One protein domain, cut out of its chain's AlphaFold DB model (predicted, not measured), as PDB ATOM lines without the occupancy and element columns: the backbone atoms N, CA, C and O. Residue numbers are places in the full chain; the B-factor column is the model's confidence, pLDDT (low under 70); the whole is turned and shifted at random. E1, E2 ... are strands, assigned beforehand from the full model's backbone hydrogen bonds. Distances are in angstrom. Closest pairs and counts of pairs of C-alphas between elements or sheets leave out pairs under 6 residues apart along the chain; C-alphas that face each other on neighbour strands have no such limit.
ATOM      1  N   GLN A 192      41.287  49.290 -14.822       93.69
ATOM      2  CA  GLN A 192      40.200  48.570 -15.475       93.69
ATOM      3  C   GLN A 192      40.111  48.993 -16.948       93.69
ATOM      4  O   GLN A 192      40.478  50.115 -17.314       93.69
ATOM      5  N   TRP A 193      39.673  48.062 -17.791       92.38
ATOM      6  CA  TRP A 193      39.477  48.320 -19.212       92.38
ATOM      7  C   TRP A 193      38.393  49.375 -19.408       92.38
ATOM      8  O   TRP A 193      37.323  49.277 -18.805       92.38
ATOM      9  N   GLY A 194      38.678  50.371 -20.251       89.69
ATOM     10  CA  GLY A 194      37.698  51.379 -20.643       89.69
ATOM     11  C   GLY A 194      36.514  50.788 -21.414       89.69
ATOM     12  O   GLY A 194      36.487  49.599 -21.749       89.69
ATOM     13  N   ALA A 195      35.531  51.637 -21.721       85.88
ATOM     14  CA  ALA A 195      34.428  51.262 -22.600       85.88
ATOM     15  C   ALA A 195      34.953  50.798 -23.970       85.88
ATOM     16  O   ALA A 195      36.029  51.206 -24.413       85.88
ATOM     17  N   CYS A 196      34.196  49.916 -24.625       86.50
ATOM     18  CA  CYS A 196      34.523  49.503 -25.984       86.50
ATOM     19  C   CYS A 196      34.450  50.727 -26.907       86.50
ATOM     20  O   CYS A 196      33.488  51.490 -26.833       86.50
ATOM     21  N   SER A 197      35.460  50.921 -27.760       85.88
ATOM     22  CA  SER A 197      35.527  52.052 -28.700       85.88
ATOM     23  C   SER A 197      34.344  52.101 -29.670       85.88
ATOM     24  O   SER A 197      34.066  53.149 -30.242       85.88
ATOM     25  N   ALA A 198      33.664  50.968 -29.856       76.62
ATOM     26  CA  ALA A 198      32.441  50.842 -30.623       76.62
ATOM     27  C   ALA A 198      31.349  50.224 -29.742       76.62
ATOM     28  O   ALA A 198      31.597  49.293 -28.974       76.62
ATOM     29  N   THR A 199      30.128  50.739 -29.862       70.88
ATOM     30  CA  THR A 199      28.938  50.194 -29.193       70.88
ATOM     31  C   THR A 199      28.248  49.102 -30.013       70.88
ATOM     32  O   THR A 199      27.335  48.449 -29.509       70.88
ATOM     33  N   CYS A 200      28.653  48.920 -31.274       67.31
ATOM     34  CA  CYS A 200      28.096  47.948 -32.205       67.31
ATOM     35  C   CYS A 200      29.076  47.698 -33.387       67.31
ATOM     36  O   CYS A 200      29.959  48.523 -33.625       67.31
ATOM     37  N   GLY A 201      28.950  46.570 -34.103       66.19
ATOM     38  CA  GLY A 201      29.818  46.188 -35.239       66.19
ATOM     39  C   GLY A 201      30.768  45.005 -34.970       66.19
ATOM     40  O   GLY A 201      30.706  44.381 -33.912       66.19
ATOM     41  N   GLU A 202      31.629  44.665 -35.943       64.88
ATOM     42  CA  GLU A 202      32.491  43.461 -35.905       64.88
ATOM     43  C   GLU A 202      33.751  43.604 -35.038       64.88
ATOM     44  O   GLU A 202      34.232  42.614 -34.486       64.88
ATOM     45  N   THR A 203      34.309  44.812 -34.907       70.19
ATOM     46  CA  THR A 203      35.546  45.037 -34.146       70.19
ATOM     47  C   THR A 203      35.471  46.316 -33.320       70.19
ATOM     48  O   THR A 203      35.197  47.401 -33.824       70.19
ATOM     49  N   GLY A 204      35.739  46.189 -32.024       80.81
ATOM     50  CA  GLY A 204      36.000  47.308 -31.133       80.81
ATOM     51  C   GLY A 204      37.288  47.066 -30.360       80.81
ATOM     52  O   GLY A 204      37.787  45.939 -30.281       80.81
ATOM     53  N   THR A 205      37.832  48.118 -29.760       89.50
ATOM     54  CA  THR A 205      38.975  47.995 -28.857       89.50
ATOM     55  C   THR A 205      38.690  48.630 -27.509       89.50
ATOM     56  O   THR A 205      38.000  49.640 -27.403       89.50
ATOM     57  N   GLN A 206      39.211  48.009 -26.459       91.06
ATOM     58  CA  GLN A 206      39.296  48.605 -25.136       91.06
ATOM     59  C   GLN A 206      40.737  48.972 -24.869       91.06
ATOM     60  O   GLN A 206      41.658  48.244 -25.242       91.06
ATOM     61  N   VAL A 207      40.905  50.081 -24.164       93.50
ATOM     62  CA  VAL A 207      42.204  50.582 -23.749       93.50
ATOM     63  C   VAL A 207      42.295  50.494 -22.231       93.50
ATOM     64  O   VAL A 207      41.331  50.782 -21.519       93.50
ATOM     65  N   SER A 208      43.443  50.046 -21.738       94.75
ATOM     66  CA  SER A 208      43.812  50.123 -20.329       94.75
ATOM     67  C   SER A 208      45.103  50.920 -20.209       94.75
ATOM     68  O   SER A 208      46.003  50.819 -21.049       94.75
ATOM     69  N   HIS A 209      45.169  51.733 -19.163       93.62
ATOM     70  CA  HIS A 209      46.282  52.625 -18.896       93.62
ATOM     71  C   HIS A 209      46.961  52.232 -17.593       93.62
ATOM     72  O   HIS A 209      46.337  51.728 -16.661       93.62
ATOM     73  N   ARG A 210      48.253  52.511 -17.506       92.94
ATOM     74  CA  ARG A 210      48.988  52.535 -16.244       92.94
ATOM     75  C   ARG A 210      49.912  53.735 -16.251       92.94
ATOM     76  O   ARG A 210      50.269  54.246 -17.310       92.94
ATOM     77  N   TYR A 211      50.343  54.149 -15.074       89.44
ATOM     78  CA  TYR A 211      51.203  55.312 -14.928       89.44
ATOM     79  C   TYR A 211      52.501  54.927 -14.238       89.44
ATOM     80  O   TYR A 211      52.582  53.933 -13.512       89.44
ATOM     81  N   ARG A 212      53.527  55.741 -14.470       91.81
ATOM     82  CA  ARG A 212      54.803  55.629 -13.775       91.81
ATOM     83  C   ARG A 212      54.734  56.453 -12.493       91.81
ATOM     84  O   ARG A 212      54.561  57.666 -12.561       91.81
ATOM     85  N   THR A 213      54.861  55.801 -11.342       87.81
ATOM     86  CA  THR A 213      54.862  56.467 -10.027       87.81
ATOM     87  C   THR A 213      56.261  56.882  -9.599       87.81
ATOM     88  O   THR A 213      56.428  57.850  -8.864       87.81
ATOM     89  N   THR A 214      57.285  56.170 -10.065       85.50
ATOM     90  CA  THR A 214      58.688  56.498  -9.805       85.50
ATOM     91  C   THR A 214      59.486  56.304 -11.078       85.50
ATOM     92  O   THR A 214      59.361  55.273 -11.738       85.50
ATOM     93  N   THR A 215      60.274  57.312 -11.442       82.69
ATOM     94  CA  THR A 215      61.228  57.231 -12.546       82.69
ATOM     95  C   THR A 215      62.516  56.573 -12.088       82.69
ATOM     96  O   THR A 215      62.974  56.794 -10.967       82.69
ATOM     97  N   GLU A 216      63.091  55.768 -12.973       84.94
ATOM     98  CA  GLU A 216      64.389  55.143 -12.793       84.94
ATOM     99  C   GLU A 216      65.472  56.196 -12.510       84.94
ATOM    100  O   GLU A 216      65.537  57.245 -13.157       84.94
ATOM    101  N   LYS A 217      66.310  55.927 -11.503       80.31
ATOM    102  CA  LYS A 217      67.447  56.773 -11.111       80.31
ATOM    103  C   LYS A 217      68.694  55.923 -10.923       80.31
ATOM    104  O   LYS A 217      68.600  54.762 -10.524       80.31
ATOM    105  N   CYS A 218      69.856  56.529 -11.168       77.62
ATOM    106  CA  CYS A 218      71.163  55.944 -10.865       77.62
ATOM    107  C   CYS A 218      71.370  54.529 -11.444       77.62
ATOM    108  O   CYS A 218      71.892  53.653 -10.764       77.62
ATOM    109  N   GLY A 219      70.936  54.302 -12.692       72.81
ATOM    110  CA  GLY A 219      71.097  53.018 -13.390       72.81
ATOM    111  C   GLY A 219      69.984  51.990 -13.153       72.81
ATOM    112  O   GLY A 219      70.121  50.852 -13.592       72.81
ATOM    113  N   GLY A 220      68.891  52.369 -12.481       80.31
ATOM    114  CA  GLY A 220      67.702  51.525 -12.365       80.31
ATOM    115  C   GLY A 220      67.020  51.243 -13.709       80.31
ATOM    116  O   GLY A 220      67.195  51.967 -14.691       80.31
ATOM    117  N   THR A 221      66.220  50.184 -13.752       80.75
ATOM    118  CA  THR A 221      65.529  49.697 -14.953       80.75
ATOM    119  C   THR A 221      64.004  49.695 -14.787       80.75
ATOM    120  O   THR A 221      63.473  49.763 -13.681       80.75
ATOM    121  N   CYS A 222      63.272  49.628 -15.905       84.38
ATOM    122  CA  CYS A 222      61.817  49.454 -15.934       84.38
ATOM    123  C   CYS A 222      61.458  48.063 -16.466       84.38
ATOM    124  O   CYS A 222      61.273  47.882 -17.673       84.38
ATOM    125  N   SER A 223      61.280  47.078 -15.586       76.75
ATOM    126  CA  SER A 223      60.950  45.703 -15.999       76.75
ATOM    127  C   SER A 223      59.586  45.580 -16.700       76.75
ATOM    128  O   SER A 223      59.339  44.614 -17.414       76.75
ATOM    129  N   GLY A 224      58.694  46.565 -16.542       69.75
ATOM    130  CA  GLY A 224      57.382  46.577 -17.191       69.75
ATOM    131  C   GLY A 224      57.362  47.089 -18.635       69.75
ATOM    132  O   GLY A 224      56.302  47.028 -19.254       69.75
ATOM    133  N   GLY A 225      58.479  47.579 -19.183       70.25
ATOM    134  CA  GLY A 225      58.541  48.186 -20.520       70.25
ATOM    135  C   GLY A 225      58.037  49.638 -20.576       70.25
ATOM    136  O   GLY A 225      57.454  50.154 -19.623       70.25
ATOM    137  N   SER A 226      58.268  50.314 -21.706       74.81
ATOM    138  CA  SER A 226      57.920  51.734 -21.916       74.81
ATOM    139  C   SER A 226      56.441  51.981 -22.237       74.81
ATOM    140  O   SER A 226      55.977  53.117 -22.150       74.81
ATOM    141  N   ASN A 227      55.684  50.937 -22.584       83.00
ATOM    142  CA  ASN A 227      54.277  51.067 -22.956       83.00
ATOM    143  C   ASN A 227      53.404  51.343 -21.723       83.00
ATOM    144  O   ASN A 227      53.234  50.490 -20.848       83.00
ATOM    145  N   LEU A 228      52.827  52.542 -21.671       89.94
ATOM    146  CA  LEU A 228      51.890  52.979 -20.624       89.94
ATOM    147  C   LEU A 228      50.421  52.702 -20.974       89.94
ATOM    148  O   LEU A 228      49.529  52.916 -20.155       89.94
ATOM    149  N   THR A 229      50.185  52.181 -22.176       91.25
ATOM    150  CA  THR A 229      48.861  51.893 -22.713       91.25
ATOM    151  C   THR A 229      48.880  50.513 -23.354       91.25
ATOM    152  O   THR A 229      49.801  50.198 -24.110       91.25
ATOM    153  N   ILE A 230      47.871  49.698 -23.056       93.25
ATOM    154  CA  ILE A 230      47.612  48.437 -23.756       93.25
ATOM    155  C   ILE A 230      46.206  48.448 -24.334       93.25
ATOM    156  O   ILE A 230      45.283  49.028 -23.760       93.25
ATOM    157  N   THR A 231      46.058  47.760 -25.459       93.06
ATOM    158  CA  THR A 231      44.804  47.665 -26.200       93.06
ATOM    159  C   THR A 231      44.432  46.200 -26.367       93.06
ATOM    160  O   THR A 231      45.291  45.370 -26.662       93.06
ATOM    161  N   ARG A 232      43.151  45.874 -26.191       90.25
ATOM    162  CA  ARG A 232      42.593  44.551 -26.508       90.25
ATOM    163  C   ARG A 232      41.320  44.687 -27.331       90.25
ATOM    164  O   ARG A 232      40.655  45.716 -27.256       90.25
ATOM    165  N   ALA A 233      40.951  43.638 -28.057       86.12
ATOM    166  CA  ALA A 233      39.677  43.594 -28.766       86.12
ATOM    167  C   ALA A 233      38.485  43.468 -27.796       86.12
ATOM    168  O   ALA A 233      38.576  42.807 -26.758       86.12
ATOM    169  N   CYS A 234      37.364  44.087 -28.155       83.00
ATOM    170  CA  CYS A 234      36.054  43.922 -27.532       83.00
ATOM    171  C   CYS A 234      34.992  43.719 -28.616       83.00
ATOM    172  O   CYS A 234      35.072  44.308 -29.691       83.00
ATOM    173  N   PHE A 235      33.997  42.883 -28.314       69.00
ATOM    174  CA  PHE A 235      32.968  42.445 -29.263       69.00
ATOM    175  C   PHE A 235      31.566  42.634 -28.674       69.00
ATOM    176  O   PHE A 235      30.755  41.709 -28.643       69.00
ATOM    177  N   GLN A 236      31.290  43.815 -28.117       64.81
ATOM    178  CA  GLN A 236      29.958  44.106 -27.594       64.81
ATOM    179  C   GLN A 236      29.017  44.400 -28.773       64.81
ATOM    180  O   GLN A 236      29.034  45.493 -29.326       64.81
ATOM    181  N   ILE A 237      28.224  43.403 -29.182       63.94
ATOM    182  CA  ILE A 237      27.322  43.493 -30.337       63.94
ATOM    183  C   ILE A 237      25.885  43.691 -29.847       63.94
ATOM    184  O   ILE A 237      25.259  42.758 -29.350       63.94
ATOM    185  N   THR A 238      25.351  44.905 -29.982       67.25
ATOM    186  CA  THR A 238      23.924  45.195 -29.761       67.25
ATOM    187  C   THR A 238      23.325  45.722 -31.061       67.25
ATOM    188  O   THR A 238      23.806  46.715 -31.600       67.25
ATOM    189  N   CYS A 239      22.300  45.046 -31.585       67.12
ATOM    190  CA  CYS A 239      21.508  45.566 -32.698       67.12
ATOM    191  C   CYS A 239      20.614  46.702 -32.187       67.12
ATOM    192  O   CYS A 239      19.876  46.517 -31.216       67.12
ATOM    193  N   LEU A 240      20.671  47.862 -32.831       73.12
ATOM    194  CA  LEU A 240      19.797  48.995 -32.544       73.12
ATOM    195  C   LEU A 240      18.450  48.810 -33.271       73.12
ATOM    196  O   LEU A 240      18.296  47.926 -34.116       73.12
ATOM    197  N   ASN A 241      17.434  49.587 -32.881       72.69
ATOM    198  CA  ASN A 241      16.125  49.659 -33.556       72.69
ATOM    199  C   ASN A 241      15.415  48.307 -33.790       72.69
ATOM    200  O   ASN A 241      14.673  48.108 -34.752       72.69
ATOM    201  N   GLY A 242      15.618  47.352 -32.875       70.19
ATOM    202  CA  GLY A 242      14.967  46.043 -32.926       70.19
ATOM    203  C   GLY A 242      15.490  45.113 -34.026       70.19
ATOM    204  O   GLY A 242      14.786  44.163 -34.374       70.19
ATOM    205  N   GLY A 243      16.688  45.378 -34.561       73.31
ATOM    206  CA  GLY A 243      17.411  44.448 -35.427       73.31
ATOM    207  C   GLY A 243      17.814  43.157 -34.702       73.31
ATOM    208  O   GLY A 243      17.760  43.061 -33.474       73.31
ATOM    209  N   SER A 244      18.219  42.141 -35.461       74.88
ATOM    210  CA  SER A 244      18.646  40.845 -34.923       74.88
ATOM    211  C   SER A 244      19.992  40.403 -35.490       74.88
ATOM    212  O   SER A 244      20.281  40.616 -36.664       74.88
ATOM    213  N   LEU A 245      20.808  39.755 -34.658       70.88
ATOM    214  CA  LEU A 245      22.079  39.157 -35.059       70.88
ATOM    215  C   LEU A 245      21.889  37.648 -35.227       70.88
ATOM    216  O   LEU A 245      21.578  36.951 -34.257       70.88
ATOM    217  N   LYS A 246      22.094  37.116 -36.437       72.19
ATOM    218  CA  LYS A 246      22.071  35.664 -36.685       72.19
ATOM    219  C   LYS A 246      23.326  35.257 -37.454       72.19
ATOM    220  O   LYS A 246      23.568  35.751 -38.545       72.19
ATOM    221  N   LYS A 247      24.121  34.339 -36.884       65.06
ATOM    222  CA  LYS A 247      25.361  33.796 -37.487       65.06
ATOM    223  C   LYS A 247      26.347  34.872 -37.992       65.06
ATOM    224  O   LYS A 247      26.915  34.727 -39.066       65.06
ATOM    225  N   GLY A 248      26.542  35.945 -37.221       64.81
ATOM    226  CA  GLY A 248      27.486  37.021 -37.566       64.81
ATOM    227  C   GLY A 248      26.983  38.012 -38.620       64.81
ATOM    228  O   GLY A 248      27.694  38.955 -38.931       64.81
ATOM    229  N   GLN A 249      25.760  37.839 -39.130       68.62
ATOM    230  CA  GLN A 249      25.123  38.766 -40.061       68.62
ATOM    231  C   GLN A 249      24.018  39.553 -39.343       68.62
ATOM    232  O   GLN A 249      23.197  38.980 -38.612       68.62
ATOM    233  N   PHE A 250      24.026  40.873 -39.528       73.12
ATOM    234  CA  PHE A 250      23.055  41.796 -38.948       73.12
ATOM    235  C   PHE A 250      21.808  41.882 -39.833       73.12
ATOM    236  O   PHE A 250      21.907  42.052 -41.046       73.12
ATOM    237  N   PHE A 251      20.630  41.755 -39.221       79.06
ATOM    238  CA  PHE A 251      19.333  41.832 -39.889       79.06
ATOM    239  C   PHE A 251      18.530  42.991 -39.309       79.06
ATOM    240  O   PHE A 251      18.058  42.913 -38.170       79.06
ATOM    241  N   CYS A 252      18.365  44.044 -40.098       80.75
ATOM    242  CA  CYS A 252      17.597  45.220 -39.715       80.75
ATOM    243  C   CYS A 252      16.111  45.046 -40.002       80.75
ATOM    244  O   CYS A 252      15.716  44.309 -40.907       80.75
ATOM    245  N   LYS A 253      15.277  45.684 -39.174       81.75
ATOM    246  CA  LYS A 253      13.841  45.784 -39.440       81.75
ATOM    247  C   LYS A 253      13.597  46.743 -40.606       81.75
ATOM    248  O   LYS A 253      14.415  47.616 -40.874       81.75
ATOM    249  N   GLU A 254      12.469  46.555 -41.279       80.12
ATOM    250  CA  GLU A 254      12.056  47.346 -42.440       80.12
ATOM    251  C   GLU A 254      12.070  48.854 -42.122       80.12
ATOM    252  O   GLU A 254      11.562  49.271 -41.079       80.12
ATOM    253  N   GLY A 255      12.707  49.646 -42.991       74.75
ATOM    254  CA  GLY A 255      12.934  51.082 -42.790       74.75
ATOM    255  C   GLY A 255      14.212  51.455 -42.027       74.75
ATOM    256  O   GLY A 255      14.403  52.638 -41.747       74.75
ATOM    257  N   TYR A 256      15.073  50.487 -41.675       76.19
ATOM    258  CA  TYR A 256      16.376  50.737 -41.049       76.19
ATOM    259  C   TYR A 256      17.537  50.050 -41.789       76.19
ATOM    260  O   TYR A 256      17.440  48.879 -42.164       76.19
ATOM    261  N   THR A 257      18.659  50.756 -41.939       74.38
ATOM    262  CA  THR A 257      19.912  50.301 -42.570       74.38
ATOM    263  C   THR A 257      21.117  50.534 -41.645       74.38
ATOM    264  O   THR A 257      20.968  50.968 -40.501       74.38
ATOM    265  N   GLY A 258      22.324  50.186 -42.097       72.44
ATOM    266  CA  GLY A 258      23.559  50.303 -41.310       72.44
ATOM    267  C   GLY A 258      24.039  48.977 -40.712       72.44
ATOM    268  O   GLY A 258      23.337  47.963 -40.731       72.44
ATOM    269  N   VAL A 259      25.269  48.967 -40.191       72.38
ATOM    270  CA  VAL A 259      25.946  47.748 -39.689       72.38
ATOM    271  C   VAL A 259      25.296  47.245 -38.396       72.38
ATOM    272  O   VAL A 259      25.396  46.073 -38.048       72.38
ATOM    273  N   CYS A 260      24.583  48.119 -37.700       74.62
ATOM    274  CA  CYS A 260      23.907  47.882 -36.437       74.62
ATOM    275  C   CYS A 260      22.435  48.312 -36.463       74.62
ATOM    276  O   CYS A 260      21.815  48.353 -35.398       74.62
ATOM    277  N   CYS A 261      21.872  48.598 -37.643       76.12
ATOM    278  CA  CYS A 261      20.515  49.120 -37.836       76.12
ATOM    279  C   CYS A 261      20.303  50.528 -37.258       76.12
ATOM    280  O   CYS A 261      19.239  50.840 -36.722       76.12
ATOM    281  N   GLU A 262      21.349  51.349 -37.303       75.44
ATOM    282  CA  GLU A 262      21.433  52.706 -36.766       75.44
ATOM    283  C   GLU A 262      20.845  53.781 -37.689       75.44
ATOM    284  O   GLU A 262      20.463  54.848 -37.206       75.44
ATOM    285  N   GLU A 263      20.736  53.509 -38.986       79.56
ATOM    286  CA  GLU A 263      20.202  54.442 -39.978       79.56
ATOM    287  C   GLU A 263      18.715  54.156 -40.195       79.56
ATOM    288  O   GLU A 263      18.330  52.996 -40.299       79.56
ATOM    289  N   GLY A 264      17.868  55.186 -40.239       74.81
ATOM    290  CA  GLY A 264      16.438  55.054 -40.532       74.81
ATOM    291  C   GLY A 264      16.059  55.842 -41.783       74.81
ATOM    292  O   GLY A 264      16.553  56.954 -41.979       74.81
TER     293      GLY A 264
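Overview. This is residues 192 to 264 of the 324 residues of the protein "Spondin-1" of Stylophora pistillata (UniProt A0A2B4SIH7). With little regular structure, this is a long thin rod: a ribbon of strands E1 and E3 in the middle, a loop at one end where residues 215 to 221 stick out, and the small hairpin E4 and E5 towards the other. The 73 printed residues hold five named strands, E1 to E5, and no named helix; the class is all strand, with 21 residues in named elements. It is extended, radius of gyration of the C-alphas 19.9 A, spanning 68 by 21 by 15 A.

Along the chain. E1, residues 204 to 209, spans 16.8 A from C-alpha 204 at (36.000, 47.308, -31.133). E3 is residues 229 to 234, 15.8 A; E2 212 to 214; E4 244 to 246; E5 249 to 251, ending at (19.333, 41.832, -39.889).

Arrangement. E1 and E3 are antiparallel at 151 degrees; N 206 and O 232 are 2.8 A apart. E1 runs on into E2 at 10 degrees; E2 pairs with no named strand. E4 and E5 form an antiparallel hairpin at 148 degrees, N 244 and O 251 2.8 A apart. E3 and E4 are apart.

Size, cuts and confidence. The farthest C-alphas, Cys 218 and Glu 254, are 67.6 A apart. The printed part has no cut. The link E2 to E3 is long, 14 residues. pLDDT is under 70 at 12 residues, among them 235 to 239.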